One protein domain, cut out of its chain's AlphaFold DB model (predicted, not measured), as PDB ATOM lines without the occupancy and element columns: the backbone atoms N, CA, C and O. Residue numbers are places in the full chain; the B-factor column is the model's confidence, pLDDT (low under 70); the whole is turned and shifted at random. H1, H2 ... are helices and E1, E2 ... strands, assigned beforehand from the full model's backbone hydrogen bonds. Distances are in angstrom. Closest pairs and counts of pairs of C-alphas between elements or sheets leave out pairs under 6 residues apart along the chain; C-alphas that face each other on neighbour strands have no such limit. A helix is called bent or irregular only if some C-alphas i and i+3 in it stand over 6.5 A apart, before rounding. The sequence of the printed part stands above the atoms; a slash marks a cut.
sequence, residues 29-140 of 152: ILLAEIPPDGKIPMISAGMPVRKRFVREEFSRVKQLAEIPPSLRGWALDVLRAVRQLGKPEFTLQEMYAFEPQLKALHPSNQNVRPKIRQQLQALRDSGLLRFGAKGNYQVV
ATOM      1  N   ILE A  29     222.773 236.921 158.934       90.06
ATOM      2  CA  ILE A  29     221.538 237.620 159.293       90.06
ATOM      3  C   ILE A  29     220.439 237.101 158.363       90.06
ATOM      4  O   ILE A  29     220.495 237.305 157.151       90.06
ATOM      5  N   LEU A  30     219.445 236.416 158.919       88.06
ATOM      6  CA  LEU A  30     218.325 235.846 158.179       88.06
ATOM      7  C   LEU A  30     217.330 236.954 157.814       88.06
ATOM      8  O   LEU A  30     216.375 237.222 158.538       88.06
ATOM      9  N   LEU A  31     217.542 237.610 156.669       83.38
ATOM     10  CA  LEU A  31     216.692 238.721 156.215       83.38
ATOM     11  C   LEU A  31     215.219 238.320 156.033       83.38
ATOM     12  O   LEU A  31     214.337 239.168 156.160       83.38
ATOM     13  N   ALA A  32     214.936 237.047 155.747       81.25
ATOM     14  CA  ALA A  32     213.573 236.520 155.665       81.25
ATOM     15  C   ALA A  32     212.830 236.592 157.013       81.25
ATOM     16  O   ALA A  32     211.627 236.828 157.030       81.25
ATOM     17  N   GLU A  33     213.556 236.476 158.129       77.88
ATOM     18  CA  GLU A  33     213.002 236.527 159.487       77.88
ATOM     19  C   GLU A  33     212.785 237.959 159.993       77.88
ATOM     20  O   GLU A  33     212.082 238.171 160.987       77.88
ATOM     21  N   ILE A  34     213.372 238.950 159.308       77.75
ATOM     22  CA  ILE A  34     213.144 240.367 159.591       77.75
ATOM     23  C   ILE A  34     211.758 240.748 159.056       77.75
ATOM     24  O   ILE A  34     211.509 240.599 157.850       77.75
ATOM     25  N   PRO A  35     210.866 241.282 159.908       74.25
ATOM     26  CA  PRO A  35     209.553 241.711 159.458       74.25
ATOM     27  C   PRO A  35     209.622 242.798 158.376       74.25
ATOM     28  O   PRO A  35     210.572 243.583 158.383       74.25
ATOM     29  N   PRO A  36     208.616 242.895 157.486       75.12
ATOM     30  CA  PRO A  36     208.584 243.901 156.421       75.12
ATOM     31  C   PRO A  36     208.818 245.330 156.922       75.12
ATOM     32  O   PRO A  36     209.596 246.068 156.340       75.12
ATOM     33  N   ASP A  37     208.235 245.679 158.061       72.38
ATOM     34  CA  ASP A  37     208.323 246.998 158.685       72.38
ATOM     35  C   ASP A  37     209.760 247.324 159.135       72.38
ATOM     36  O   ASP A  37     210.161 248.479 159.173       72.38
ATOM     37  N   GLY A  38     210.575 246.302 159.428       77.75
ATOM     38  CA  GLY A  38     212.005 246.456 159.711       77.75
ATOM     39  C   GLY A  38     212.863 246.668 158.458       77.75
ATOM     40  O   GLY A  38     214.069 246.882 158.573       77.75
ATOM     41  N   LYS A  39     212.269 246.597 157.260       85.19
ATOM     42  CA  LYS A  39     212.931 246.787 155.966       85.19
ATOM     43  C   LYS A  39     212.464 248.107 155.367       85.19
ATOM     44  O   LYS A  39     211.477 248.165 154.645       85.19
ATOM     45  N   ILE A  40     213.196 249.175 155.661       89.00
ATOM     46  CA  ILE A  40     212.852 250.519 155.195       89.00
ATOM     47  C   ILE A  40     213.593 250.788 153.876       89.00
ATOM     48  O   ILE A  40     214.816 250.960 153.895       89.00
ATOM     49  N   PRO A  41     212.905 250.825 152.718       89.38
ATOM     50  CA  PRO A  41     213.565 251.054 151.442       89.38
ATOM     51  C   PRO A  41     214.015 252.514 151.318       89.38
ATOM     52  O   PRO A  41     213.229 253.444 151.496       89.38
ATOM     53  N   MET A  42     215.282 252.718 150.956       92.50
ATOM     54  CA  MET A  42     215.817 254.034 150.574       92.50
ATOM     55  C   MET A  42     215.809 254.242 149.052       92.50
ATOM     56  O   MET A  42     215.700 255.372 148.577       92.50
ATOM     57  N   ILE A  43     215.877 253.147 148.293       93.31
ATOM     58  CA  ILE A  43     215.788 253.089 146.831       93.31
ATOM     59  C   ILE A  43     214.814 251.955 146.496       93.31
ATOM     60  O   ILE A  43     214.891 250.888 147.104       93.31
ATOM     61  N   SER A  44     213.900 252.181 145.555       87.88
ATOM     62  CA  SER A  44     212.945 251.179 145.076       87.88
ATOM     63  C   SER A  44     212.866 251.237 143.557       87.88
ATOM     64  O   SER A  44     212.718 252.323 143.004       87.88
ATOM     65  N   ALA A  45     213.006 250.090 142.885       90.94
ATOM     66  CA  ALA A  45     213.024 249.995 141.419       90.94
ATOM     67  C   ALA A  45     213.982 251.009 140.745       90.94
ATOM     68  O   ALA A  45     213.638 251.656 139.763       90.94
ATOM     69  N   GLY A  46     215.177 251.196 141.322       92.62
ATOM     70  CA  GLY A  46     216.179 252.156 140.834       92.62
ATOM     71  C   GLY A  46     215.896 253.626 141.169       92.62
ATOM     72  O   GLY A  46     216.759 254.471 140.947       92.62
ATOM     73  N   MET A  47     214.742 253.943 141.759       92.75
ATOM     74  CA  MET A  47     214.329 255.311 142.067       92.75
ATOM     75  C   MET A  47     214.490 255.640 143.560       92.75
ATOM     76  O   MET A  47     214.153 254.818 144.420       92.75
ATOM     77  N   PRO A  48     214.973 256.845 143.913       94.12
ATOM     78  CA  PRO A  48     215.119 257.244 145.305       94.12
ATOM     79  C   PRO A  48     213.759 257.461 145.974       94.12
ATOM     80  O   PRO A  48     212.865 258.143 145.470       94.12
ATOM     81  N   VAL A  49     213.633 256.926 147.182       92.38
ATOM     82  CA  VAL A  49     212.471 257.107 148.049       92.38
ATOM     83  C   VAL A  49     212.570 258.486 148.720       92.38
ATOM     84  O   VAL A  49     213.626 258.856 149.234       92.38
ATOM     85  N   ARG A  50     211.487 259.287 148.742       91.06
ATOM     86  CA  ARG A  50     211.545 260.637 149.350       91.06
ATOM     87  C   ARG A  50     211.984 260.551 150.820       91.06
ATOM     88  O   ARG A  50     211.366 259.840 151.613       91.06
ATOM     89  N   LYS A  51     212.993 261.350 151.195       93.88
ATOM     90  CA  LYS A  51     213.619 261.354 152.535       93.88
ATOM     91  C   LYS A  51     212.615 261.489 153.684       93.88
ATOM     92  O   LYS A  51     212.785 260.822 154.699       93.88
ATOM     93  N   ARG A  52     211.577 262.326 153.525       92.56
ATOM     94  CA  ARG A  52     210.526 262.513 154.548       92.56
ATOM     95  C   ARG A  52     209.878 261.185 154.943       92.56
ATOM     96  O   ARG A  52     209.812 260.860 156.118       92.56
ATOM     97  N   PHE A  53     209.551 260.362 153.951       87.44
ATOM     98  CA  PHE A  53     208.893 259.086 154.177       87.44
ATOM     99  C   PHE A  53     209.839 258.068 154.814       87.44
ATOM    100  O   PHE A  53     209.435 257.360 155.723       87.44
ATOM    101  N   VAL A  54     211.108 258.025 154.393       90.19
ATOM    102  CA  VAL A  54     212.121 257.165 155.036       90.19
ATOM    103  C   VAL A  54     212.255 257.508 156.523       90.19
ATOM    104  O   VAL A  54     212.307 256.612 157.360       90.19
ATOM    105  N   ARG A  55     212.274 258.805 156.864       90.62
ATOM    106  CA  ARG A  55     212.365 259.274 158.256       90.62
ATOM    107  C   ARG A  55     211.116 258.941 159.070       90.62
ATOM    108  O   ARG A  55     211.255 258.537 160.218       90.62
ATOM    109  N   GLU A  56     209.928 259.089 158.492       85.81
ATOM    110  CA  GLU A  56     208.664 258.727 159.146       85.81
ATOM    111  C   GLU A  56     208.583 257.221 159.441       85.81
ATOM    112  O   GLU A  56     208.263 256.842 160.567       85.81
ATOM    113  N   GLU A  57     208.936 256.366 158.472       81.12
ATOM    114  CA  GLU A  57     209.015 254.909 158.666       81.12
ATOM    115  C   GLU A  57     210.035 254.551 159.752       81.12
ATOM    116  O   GLU A  57     209.736 253.806 160.685       81.12
ATOM    117  N   PHE A  58     211.229 255.147 159.689       87.06
ATOM    118  CA  PHE A  58     212.269 254.907 160.683       87.06
ATOM    119  C   PHE A  58     211.840 255.336 162.086       87.06
ATOM    120  O   PHE A  58     212.058 254.596 163.040       87.06
ATOM    121  N   SER A  59     211.198 256.499 162.226       83.38
ATOM    122  CA  SER A  59     210.721 256.988 163.521       83.38
ATOM    123  C   SER A  59     209.686 256.050 164.142       83.38
ATOM    124  O   SER A  59     209.728 255.837 165.351       83.38
ATOM    125  N   ARG A  60     208.792 255.460 163.335       75.12
ATOM    126  CA  ARG A  60     207.806 254.474 163.807       75.12
ATOM    127  C   ARG A  60     208.476 253.197 164.308       75.12
ATOM    128  O   ARG A  60     208.174 252.722 165.397       75.12
ATOM    129  N   VAL A  61     209.431 252.654 163.553       75.81
ATOM    130  CA  VAL A  61     210.140 251.423 163.950       75.81
ATOM    131  C   VAL A  61     211.083 251.677 165.125       75.81
ATOM    132  O   VAL A  61     211.256 250.805 165.971       75.81
ATOM    133  N   LYS A  62     211.670 252.872 165.236       79.75
ATOM    134  CA  LYS A  62     212.534 253.239 166.364       79.75
ATOM    135  C   LYS A  62     211.812 253.099 167.709       79.75
ATOM    136  O   LYS A  62     212.432 252.648 168.666       79.75
ATOM    137  N   GLN A  63     210.510 253.380 167.771       72.12
ATOM    138  CA  GLN A  63     209.710 253.204 168.991       72.12
ATOM    139  C   GLN A  63     209.689 251.740 169.475       72.12
ATOM    140  O   GLN A  63     209.679 251.489 170.677       72.12
ATOM    141  N   LEU A  64     209.792 250.751 168.573       68.50
ATOM    142  CA  LEU A  64     209.962 249.339 168.959       68.50
ATOM    143  C   LEU A  64     211.292 249.073 169.667       68.50
ATOM    144  O   LEU A  64     211.369 248.192 170.524       68.50
ATOM    145  N   ALA A  65     212.349 249.804 169.308       68.31
ATOM    146  CA  ALA A  65     213.647 249.681 169.964       68.31
ATOM    147  C   ALA A  65     213.622 250.244 171.395       68.31
ATOM    148  O   ALA A  65     214.399 249.796 172.238       68.31
ATOM    149  N   GLU A  66     212.703 251.168 171.678       71.25
ATOM    150  CA  GLU A  66     212.480 251.752 173.004       71.25
ATOM    151  C   GLU A  66     211.659 250.825 173.921       71.25
ATOM    152  O   GLU A  66     211.679 250.992 175.140       71.25
ATOM    153  N   ILE A  67     211.014 249.778 173.376       66.50
ATOM    154  CA  ILE A  67     210.360 248.742 174.187       66.50
ATOM    155  C   ILE A  67     211.420 248.012 175.031       66.50
ATOM    156  O   ILE A  67     212.411 247.518 174.468       66.50
ATOM    157  N   PRO A  68     211.210 247.880 176.357       62.97
ATOM    158  CA  PRO A  68     212.126 247.187 177.254       62.97
ATOM    159  C   PRO A  68     212.489 245.782 176.749       62.97
ATOM    160  O   PRO A  68     211.604 245.053 176.289       62.97
ATOM    161  N   PRO A  69     213.754 245.340 176.886       63.56
ATOM    162  CA  PRO A  69     214.179 244.004 176.465       63.56
ATOM    163  C   PRO A  69     213.315 242.866 177.034       63.56
ATOM    164  O   PRO A  69     213.077 241.877 176.345       63.56
ATOM    165  N   SER A  70     212.782 243.036 178.251       58.25
ATOM    166  CA  SER A  70     211.884 242.088 178.927       58.25
ATOM    167  C   SER A  70     210.516 241.922 178.252       58.25
ATOM    168  O   SER A  70     209.894 240.867 178.370       58.25
ATOM    169  N   LEU A  71     210.044 242.940 177.531       59.19
ATOM    170  CA  LEU A  71     208.792 242.919 176.767       59.19
ATOM    171  C   LEU A  71     209.023 242.566 175.293       59.19
ATOM    172  O   LEU A  71     208.107 242.102 174.617       59.19
ATOM    173  N   ARG A  72     210.252 242.742 174.799       69.06
ATOM    174  CA  ARG A  72     210.595 242.646 173.378       69.06
ATOM    175  C   ARG A  72     210.354 241.257 172.779       69.06
ATOM    176  O   ARG A  72     209.879 241.189 171.656       69.06
ATOM    177  N   GLY A  73     210.611 240.169 173.509       78.31
ATOM    178  CA  GLY A  73     210.366 238.807 173.000       78.31
ATOM    179  C   GLY A  73     208.887 238.571 172.674       78.31
ATOM    180  O   GLY A  73     208.508 238.408 171.519       78.31
ATOM    181  N   TRP A  74     208.033 238.671 173.694       85.31
ATOM    182  CA  TRP A  74     206.588 238.484 173.551       85.31
ATOM    183  C   TRP A  74     205.933 239.497 172.604       85.31
ATOM    184  O   TRP A  74     205.090 239.108 171.796       85.31
ATOM    185  N   ALA A  75     206.302 240.778 172.680       82.12
ATOM    186  CA  ALA A  75     205.728 241.807 171.815       82.12
ATOM    187  C   ALA A  75     206.055 241.555 170.337       82.12
ATOM    188  O   ALA A  75     205.168 241.666 169.492       82.12
ATOM    189  N   LEU A  76     207.299 241.174 170.014       80.25
ATOM    190  CA  LEU A  76     207.698 240.871 168.639       80.25
ATOM    191  C   LEU A  76     207.041 239.594 168.113       80.25
ATOM    192  O   LEU A  76     206.614 239.579 166.958       80.25
ATOM    193  N   ASP A  77     206.908 238.559 168.943       85.75
ATOM    194  CA  ASP A  77     206.246 237.312 168.549       85.75
ATOM    195  C   ASP A  77     204.744 237.515 168.310       85.75
ATOM    196  O   ASP A  77     204.196 237.029 167.320       85.75
ATOM    197  N   VAL A  78     204.076 238.300 169.164       89.00
ATOM    198  CA  VAL A  78     202.665 238.671 168.965       89.00
ATOM    199  C   VAL A  78     202.506 239.551 167.730       89.00
ATOM    200  O   VAL A  78     201.601 239.320 166.933       89.00
ATOM    201  N   LEU A  79     203.403 240.513 167.509       84.50
ATOM    202  CA  LEU A  79     203.392 241.344 166.306       84.50
ATOM    203  C   LEU A  79     203.619 240.508 165.035       84.50
ATOM    204  O   LEU A  79     202.998 240.762 164.005       84.50
ATOM    205  N   ARG A  80     204.477 239.484 165.099       83.81
ATOM    206  CA  ARG A  80     204.677 238.514 164.014       83.81
ATOM    207  C   ARG A  80     203.395 237.722 163.743       83.81
ATOM    208  O   ARG A  80     203.012 237.623 162.583       83.81
ATOM    209  N   ALA A  81     202.717 237.226 164.777       89.06
ATOM    210  CA  ALA A  81     201.436 236.528 164.643       89.06
ATOM    211  C   ALA A  81     200.340 237.427 164.033       89.06
ATOM    212  O   ALA A  81     199.663 237.021 163.092       89.06
ATOM    213  N   VAL A  82     200.240 238.688 164.473       88.88
ATOM    214  CA  VAL A  82     199.336 239.681 163.864       88.88
ATOM    215  C   VAL A  82     199.630 239.854 162.372       88.88
ATOM    216  O   VAL A  82     198.718 239.835 161.553       88.88
ATOM    217  N   ARG A  83     200.905 239.982 161.984       81.88
ATOM    218  CA  ARG A  83     201.290 240.113 160.569       81.88
ATOM    219  C   ARG A  83     200.997 238.846 159.758       81.88
ATOM    220  O   ARG A  83     200.652 238.958 158.585       81.88
ATOM    221  N   GLN A  84     201.103 237.661 160.363       85.00
ATOM    222  CA  GLN A  84     200.782 236.381 159.716       85.00
ATOM    223  C   GLN A  84     199.296 236.235 159.375       85.00
ATOM    224  O   GLN A  84     198.976 235.506 158.440       85.00
ATOM    225  N   LEU A  85     198.400 236.955 160.061       87.88
ATOM    226  CA  LEU A  85     196.992 237.023 159.658       87.88
ATOM    227  C   LEU A  85     196.823 237.630 158.261       87.88
ATOM    228  O   LEU A  85     195.848 237.319 157.587       87.88
ATOM    229  N   GLY A  86     197.747 238.499 157.827       83.31
ATOM    230  CA  GLY A  86     197.708 239.129 156.505       83.31
ATOM    231  C   GLY A  86     196.526 240.083 156.299       83.31
ATOM    232  O   GLY A  86     196.243 240.466 155.167       83.31
ATOM    233  N   LYS A  87     195.830 240.468 157.374       86.00
ATOM    234  CA  LYS A  87     194.640 241.323 157.330       86.00
ATOM    235  C   LYS A  87     194.940 242.711 157.902       86.00
ATOM    236  O   LYS A  87     195.681 242.815 158.882       86.00
ATOM    237  N   PRO A  88     194.360 243.783 157.332       85.25
ATOM    238  CA  PRO A  88     194.450 245.119 157.916       85.25
ATOM    239  C   PRO A  88     193.687 245.214 159.243       85.25
ATOM    240  O   PRO A  88     194.064 246.000 160.105       85.25
ATOM    241  N   GLU A  89     192.652 244.395 159.426       90.56
ATOM    242  CA  GLU A  89     191.827 244.328 160.630       90.56
ATOM    243  C   GLU A  89     191.711 242.883 161.099       90.56
ATOM    244  O   GLU A  89     191.615 241.960 160.290       90.56
ATOM    245  N   PHE A  90     191.746 242.687 162.412       92.62
ATOM    246  CA  PHE A  90     191.661 241.375 163.028       92.62
ATOM    247  C   PHE A  90     191.009 241.445 164.404       92.62
ATOM    248  O   PHE A  90     190.981 242.479 165.073       92.62
ATOM    249  N   THR A  91     190.510 240.304 164.847       93.31
ATOM    250  CA  THR A  91     189.877 240.148 166.151       93.31
ATOM    251  C   THR A  91     190.829 239.510 167.158       93.31
ATOM    252  O   THR A  91     191.745 238.755 166.825       93.31
ATOM    253  N   LEU A  92     190.575 239.753 168.442       92.62
ATOM    254  CA  LEU A  92     191.270 239.060 169.525       92.62
ATOM    255  C   LEU A  92     191.108 237.533 169.437       92.62
ATOM    256  O   LEU A  92     192.005 236.789 169.829       92.62
ATOM    257  N   GLN A  93     189.964 237.067 168.936       92.31
ATOM    258  CA  GLN A  93     189.675 235.645 168.800       92.31
ATOM    259  C   GLN A  93     190.548 234.990 167.727       92.31
ATOM    260  O   GLN A  93     191.077 233.907 167.965       92.31
ATOM    261  N   GLU A  94     190.786 235.671 166.604       93.06
ATOM    262  CA  GLU A  94     191.741 235.219 165.584       93.06
ATOM    263  C   GLU A  94     193.165 235.118 166.144       93.06
ATOM    264  O   GLU A  94     193.891 234.178 165.826       93.06
ATOM    265  N   MET A  95     193.550 236.013 167.056       94.00
ATOM    266  CA  MET A  95     194.856 235.926 167.717       94.00
ATOM    267  C   MET A  95     195.007 234.699 168.614       94.00
ATOM    268  O   MET A  95     196.124 234.210 168.791       94.00
ATOM    269  N   TYR A  96     193.918 234.164 169.166       93.81
ATOM    270  CA  TYR A  96     193.988 232.938 169.961       93.81
ATOM    271  C   TYR A  96     194.290 231.694 169.119       93.81
ATOM    272  O   TYR A  96     194.775 230.715 169.680       93.81
ATOM    273  N   ALA A  97     194.128 231.734 167.792       93.56
ATOM    274  CA  ALA A  97     194.587 230.649 166.922       93.56
ATOM    275  C   ALA A  97     196.119 230.458 166.972       93.56
ATOM    276  O   ALA A  97     196.613 229.357 166.747       93.56
ATOM    277  N   PHE A  98     196.873 231.504 167.338       92.69
ATOM    278  CA  PHE A  98     198.331 231.455 167.490       92.69
ATOM    279  C   PHE A  98     198.789 230.994 168.881       92.69
ATOM    280  O   PHE A  98     199.991 230.931 169.137       92.69
ATOM    281  N   GLU A  99     197.871 230.658 169.794       92.38
ATOM    282  CA  GLU A  99     198.210 230.189 171.142       92.38
ATOM    283  C   GLU A  99     199.177 228.988 171.146       92.38
ATOM    284  O   GLU A  99     200.182 229.075 171.856       92.38
ATOM    285  N   PRO A 100     198.976 227.914 170.349       91.31
ATOM    286  CA  PRO A 100     199.903 226.780 170.328       91.31
ATOM    287  C   PRO A 100     201.311 227.181 169.883       91.31
ATOM    288  O   PRO A 100     202.303 226.767 170.485       91.31
ATOM    289  N   GLN A 101     201.403 228.042 168.864       89.56
ATOM    290  CA  GLN A 101     202.674 228.558 168.369       89.56
ATOM    291  C   GLN A 101     203.363 229.395 169.449       89.56
ATOM    292  O   GLN A 101     204.494 229.099 169.812       89.56
ATOM    293  N   LEU A 102     202.677 230.385 170.027       89.38
ATOM    294  CA  LEU A 102     203.234 231.259 171.064       89.38
ATOM    295  C   LEU A 102     203.609 230.496 172.344       89.38
ATOM    296  O   LEU A 102     204.600 230.836 172.988       89.38
ATOM    297  N   LYS A 103     202.872 229.436 172.695       90.50
ATOM    298  CA  LYS A 103     203.210 228.537 173.807       90.50
ATOM    299  C   LYS A 103     204.507 227.772 173.548       90.50
ATOM    300  O   LYS A 103     205.306 227.638 174.470       90.50
ATOM    301  N   ALA A 104     204.733 227.309 172.320       87.56
ATOM    302  CA  ALA A 104     205.984 226.649 171.947       87.56
ATOM    303  C   ALA A 104     207.189 227.603 172.031       87.56
ATOM    304  O   ALA A 104     208.283 227.173 172.391       87.56
ATOM    305  N   LEU A 105     206.985 228.897 171.751       82.56
ATOM    306  CA  LEU A 105     208.030 229.927 171.864       82.56
ATOM    307  C   LEU A 105     208.328 230.309 173.315       82.56
ATOM    308  O   LEU A 105     209.469 230.605 173.662       82.56
ATOM    309  N   HIS A 106     207.305 230.270 174.169       84.38
ATOM    310  CA  HIS A 106     207.376 230.677 175.571       84.38
ATOM    311  C   HIS A 106     206.872 229.556 176.495       84.38
ATOM    312  O   HIS A 106     205.851 229.725 177.174       84.38
ATOM    313  N   PRO A 107     207.573 228.406 176.554       85.06
ATOM    314  CA  PRO A 107     207.076 227.193 177.206       85.06
ATOM    315  C   PRO A 107     206.802 227.382 178.703       85.06
ATOM    316  O   PRO A 107     205.849 226.804 179.233       85.06
ATOM    317  N   SER A 108     207.565 228.255 179.368       85.56
ATOM    318  CA  SER A 108     207.423 228.575 180.793       85.56
ATOM    319  C   SER A 108     206.137 229.332 181.145       85.56
ATOM    320  O   SER A 108     205.728 229.331 182.304       85.56
ATOM    321  N   ASN A 109     205.457 229.962 180.181       85.69
ATOM    322  CA  ASN A 109     204.266 230.760 180.460       85.69
ATOM    323  C   ASN A 109     202.992 229.904 180.411       85.69
ATOM    324  O   ASN A 109     202.618 229.388 179.360       85.69
ATOM    325  N   GLN A 110     202.292 229.765 181.535       88.44
ATOM    326  CA  GLN A 110     201.046 228.990 181.626       88.44
ATOM    327  C   GLN A 110     199.799 229.781 181.184       88.44
ATOM    328  O   GLN A 110     198.751 229.191 180.956       88.44
ATOM    329  N   ASN A 111     199.915 231.099 181.003       91.75
ATOM    330  CA  ASN A 111     198.805 232.012 180.736       91.75
ATOM    331  C   ASN A 111     198.987 232.742 179.393       91.75
ATOM    332  O   ASN A 111     199.155 233.965 179.343       91.75
ATOM    333  N   VAL A 112     198.934 232.000 178.284       92.25
ATOM    334  CA  VAL A 112     199.213 232.536 176.937       92.25
ATOM    335  C   VAL A 112     198.153 233.537 176.474       92.25
ATOM    336  O   VAL A 112     198.510 234.648 176.090       92.25
ATOM    337  N   ARG A 113     196.852 233.225 176.568       93.94
ATOM    338  CA  ARG A 113     195.782 234.162 176.150       93.94
ATOM    339  C   ARG A 113     195.808 235.502 176.900       93.94
ATOM    340  O   ARG A 113     195.727 236.540 176.238       93.94
ATOM    341  N   PRO A 114     195.946 235.541 178.244       94.06
ATOM    342  CA  PRO A 114     196.164 236.799 178.958       94.06
ATOM    343  C   PRO A 114     197.405 237.552 178.477       94.06
ATOM    344  O   PRO A 114     197.348 238.769 178.301       94.06
ATOM    345  N   LYS A 115     198.506 236.838 178.207       91.50
ATOM    346  CA  LYS A 115     199.736 237.456 177.712       91.50
ATOM    347  C   LYS A 115     199.552 238.068 176.325       91.50
ATOM    348  O   LYS A 115     199.979 239.200 176.130       91.50
ATOM    349  N   ILE A 116     198.846 237.392 175.413       92.31
ATOM    350  CA  ILE A 116     198.473 237.927 174.093       92.31
ATOM    351  C   ILE A 116     197.732 239.258 174.251       92.31
ATOM    352  O   ILE A 116     198.141 240.252 173.658       92.31
ATOM    353  N   ARG A 117     196.698 239.314 175.103       92.25
ATOM    354  CA  ARG A 117     195.952 240.561 175.357       92.25
ATOM    355  C   ARG A 117     196.857 241.681 175.862       92.25
ATOM    356  O   ARG A 117     196.785 242.793 175.347       92.25
ATOM    357  N   GLN A 118     197.716 241.378 176.835       90.56
ATOM    358  CA  GLN A 118     198.670 242.343 177.381       90.56
ATOM    359  C   GLN A 118     199.608 242.882 176.289       90.56
ATOM    360  O   GLN A 118     199.845 244.084 176.216       90.56
ATOM    361  N   GLN A 119     200.131 242.012 175.423       88.94
ATOM    362  CA  GLN A 119     201.030 242.443 174.352       88.94
ATOM    363  C   GLN A 119     200.312 243.253 173.273       88.94
ATOM    364  O   GLN A 119     200.866 244.237 172.799       88.94
ATOM    365  N   LEU A 120     199.075 242.901 172.915       90.44
ATOM    366  CA  LEU A 120     198.278 243.695 171.974       90.44
ATOM    367  C   LEU A 120     198.026 245.117 172.499       90.44
ATOM    368  O   LEU A 120     198.031 246.063 171.717       90.44
ATOM    369  N   GLN A 121     197.851 245.283 173.814       88.00
ATOM    370  CA  GLN A 121     197.750 246.604 174.445       88.00
ATOM    371  C   GLN A 121     199.071 247.380 174.342       88.00
ATOM    372  O   GLN A 121     199.064 248.513 173.882       88.00
ATOM    373  N   ALA A 122     200.211 246.756 174.654       83.81
ATOM    374  CA  ALA A 122     201.520 247.403 174.508       83.81
ATOM    375  C   ALA A 122     201.839 247.790 173.045       83.81
ATOM    376  O   ALA A 122     202.385 248.860 172.769       83.81
ATOM    377  N   LEU A 123     201.466 246.941 172.083       82.50
ATOM    378  CA  LEU A 123     201.611 247.219 170.649       82.50
ATOM    379  C   LEU A 123     200.678 248.346 170.171       82.50
ATOM    380  O   LEU A 123     201.028 249.101 169.266       82.50
ATOM    381  N   ARG A 124     199.503 248.489 170.790       85.94
ATOM    382  CA  ARG A 124     198.615 249.634 170.570       85.94
ATOM    383  C   ARG A 124     199.228 250.917 171.120       85.94
ATOM    384  O   ARG A 124     199.264 251.921 170.419       85.94
ATOM    385  N   ASP A 125     199.724 250.880 172.351       82.25
ATOM    386  CA  ASP A 125     200.263 252.063 173.031       82.25
ATOM    387  C   ASP A 125     201.558 252.568 172.369       82.25
ATOM    388  O   ASP A 125     201.852 253.758 172.406       82.25
ATOM    389  N   SER A 126     202.288 251.686 171.677       74.12
ATOM    390  CA  SER A 126     203.426 252.045 170.813       74.12
ATOM    391  C   SER A 126     203.032 252.517 169.405       74.12
ATOM    392  O   SER A 126     203.904 252.812 168.597       74.12
ATOM    393  N   GLY A 127     201.737 252.597 169.086       76.12
ATOM    394  CA  GLY A 127     201.243 253.143 167.818       76.12
ATOM    395  C   GLY A 127     201.314 252.198 166.614       76.12
ATOM    396  O   GLY A 127     201.047 252.629 165.493       76.12
ATOM    397  N   LEU A 128     201.641 250.916 166.814       78.19
ATOM    398  CA  LEU A 128     201.702 249.911 165.739       78.19
ATOM    399  C   LEU A 128     200.342 249.282 165.440       78.19
ATOM    400  O   LEU A 128     200.090 248.823 164.324       78.19
ATOM    401  N   LEU A 129     199.466 249.262 166.441       86.12
ATOM    402  CA  LEU A 129     198.085 248.819 166.323       86.12
ATOM    403  C   LEU A 129     197.143 249.954 166.720       86.12
ATOM    404  O   LEU A 129     197.441 250.750 167.607       86.12
ATOM    405  N   ARG A 130     195.960 249.989 166.113       87.19
ATOM    406  CA  ARG A 130     194.833 250.799 166.579       87.19
ATOM    407  C   ARG A 130     193.747 249.896 167.135       87.19
ATOM    408  O   ARG A 130     193.486 248.825 166.595       87.19
ATOM    409  N   PHE A 131     193.123 250.323 168.226       85.50
ATOM    410  CA  PHE A 131     191.955 249.640 168.768       85.50
ATOM    411  C   PHE A 131     190.702 250.180 168.082       85.50
ATOM    412  O   PHE A 131     190.503 251.393 168.044       85.50
ATOM    413  N   GLY A 132     189.900 249.281 167.518       74.94
ATOM    414  CA  GLY A 132     188.590 249.599 166.960       74.94
ATOM    415  C   GLY A 132     187.495 249.431 168.016       74.94
ATOM    416  O   GLY A 132     187.614 249.904 169.145       74.94
ATOM    417  N   ALA A 133     186.420 248.727 167.659       74.56
ATOM    418  CA  ALA A 133     185.380 248.306 168.601       74.56
ATOM    419  C   ALA A 133     185.859 247.171 169.537       74.56
ATOM    420  O   ALA A 133     186.948 246.626 169.361       74.56
ATOM    421  N   LYS A 134     185.045 246.794 170.541       80.69
ATOM    422  CA  LYS A 134     185.372 245.765 171.554       80.69
ATOM    423  C   LYS A 134     185.976 244.493 170.933       80.69
ATOM    424  O   LYS A 134     185.259 243.677 170.370       80.69
ATOM    425  N   GLY A 135     187.286 244.306 171.115       79.44
ATOM    426  CA  GLY A 135     188.013 243.110 170.673       79.44
ATOM    427  C   GLY A 135     188.535 243.156 169.235       79.44
ATOM    428  O   GLY A 135     189.144 242.176 168.809       79.44
ATOM    429  N   ASN A 136     188.356 244.274 168.529       89.50
ATOM    430  CA  ASN A 136     188.836 244.481 167.167       89.50
ATOM    431  C   ASN A 136     190.076 245.373 167.164       89.50
ATOM    432  O   ASN A 136     190.135 246.411 167.827       89.50
ATOM    433  N   TYR A 137     191.059 244.965 166.378       91.38
ATOM    434  CA  TYR A 137     192.329 245.643 166.208       91.38
ATOM    435  C   TYR A 137     192.556 245.909 164.728       91.38
ATOM    436  O   TYR A 137     192.201 245.105 163.870       91.38
ATOM    437  N   GLN A 138     193.190 247.035 164.438       88.69
ATOM    438  CA  GLN A 138     193.633 247.390 163.105       88.69
ATOM    439  C   GLN A 138     195.154 247.474 163.112       88.69
ATOM    440  O   GLN A 138     195.751 248.153 163.953       88.69
ATOM    441  N   VAL A 139     195.787 246.792 162.166       85.00
ATOM    442  CA  VAL A 139     197.202 246.987 161.877       85.00
ATOM    443  C   VAL A 139     197.348 248.373 161.275       85.00
ATOM    444  O   VAL A 139     196.679 248.704 160.292       85.00
ATOM    445  N   VAL A 140     198.222 249.202 161.844       78.62
ATOM    446  CA  VAL A 140     198.564 250.478 161.218       78.62
ATOM    447  C   VAL A 140     199.389 250.150 159.976       78.62
ATOM    448  O   VAL A 140     200.603 249.984 160.050       78.62
TER     449      VAL A 140
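This is residues 29 to 140 of the 152 residues of a protein of Acidobacteria bacterium (UniProt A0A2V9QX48). A small body, in which H5 crosses H2 at nearly a right angle, has H3 and H4 at the first residues of H5 and a small sheet of three strands at its last; H1 and the loop before it form an arm to one side. The printed part has 112 residues, mostly helix by class, running H1 H2 E1 H3 H4 H5 E2 E3, with an antiparallel sheet in the order E1 E3 E2. It is compact, with a radius of gyration of the C-alphas of 15.3 A and spans of 48 by 35 by 24 A.

Start at residues 29 to 50, which hold no named element. Next comes H1, residues 51 to 66, with a kink of 26 degrees near residue 60; it touches no helix but is near H2, residues 69 to 84. H2 is only just irregular, with C-alphas 70 and 73 6.9 A apart, and only grazes the sheet with residues 79 to 83. Look next at E1, residues 89 to 91, antiparallel to E3, residues 136 to 139: N 90 and O 137 are 2.9 A apart, within hydrogen-bond range. E3 forms a hairpin with E2, residues 129 to 131, where N 130 and O 138 are 2.8 A apart. The hub is H5, residues 112 to 125. It touches H2, about perpendicular at 87 degrees, closest at the C-alphas of Ala 75 and Gln 119, 5.4 A. It touches H3, residues 92 to 96, closest at the C-alphas of Tyr 96 and Arg 113, 6.6 A, and H4, residues 99 to 105, closest at those of Glu 99 and Val 112, 6.3 A. H5 on one face of the sheet makes two layers, but it stands up from the sheet at 52 degrees. Every O i to N i+4 pair is within hydrogen-bond range in H3, H4 and H5; H1 has 9 of 12 and H2 10 of 12.

Find C-alpha 51 at (213.619, 261.354, 152.535); from there H1 runs 22.6 A. H2 measures 22.8 A and H5 19.9 A. E3 ends at C-alpha 139, (197.202, 246.987, 161.877).

The C-alphas of Met 47 and Gln 110, the two farthest apart, are 49.3 A apart. The printed part has no cut, and no link between named elements is long. Confidence is under 70 at residues 64 to 65 and 67 to 72.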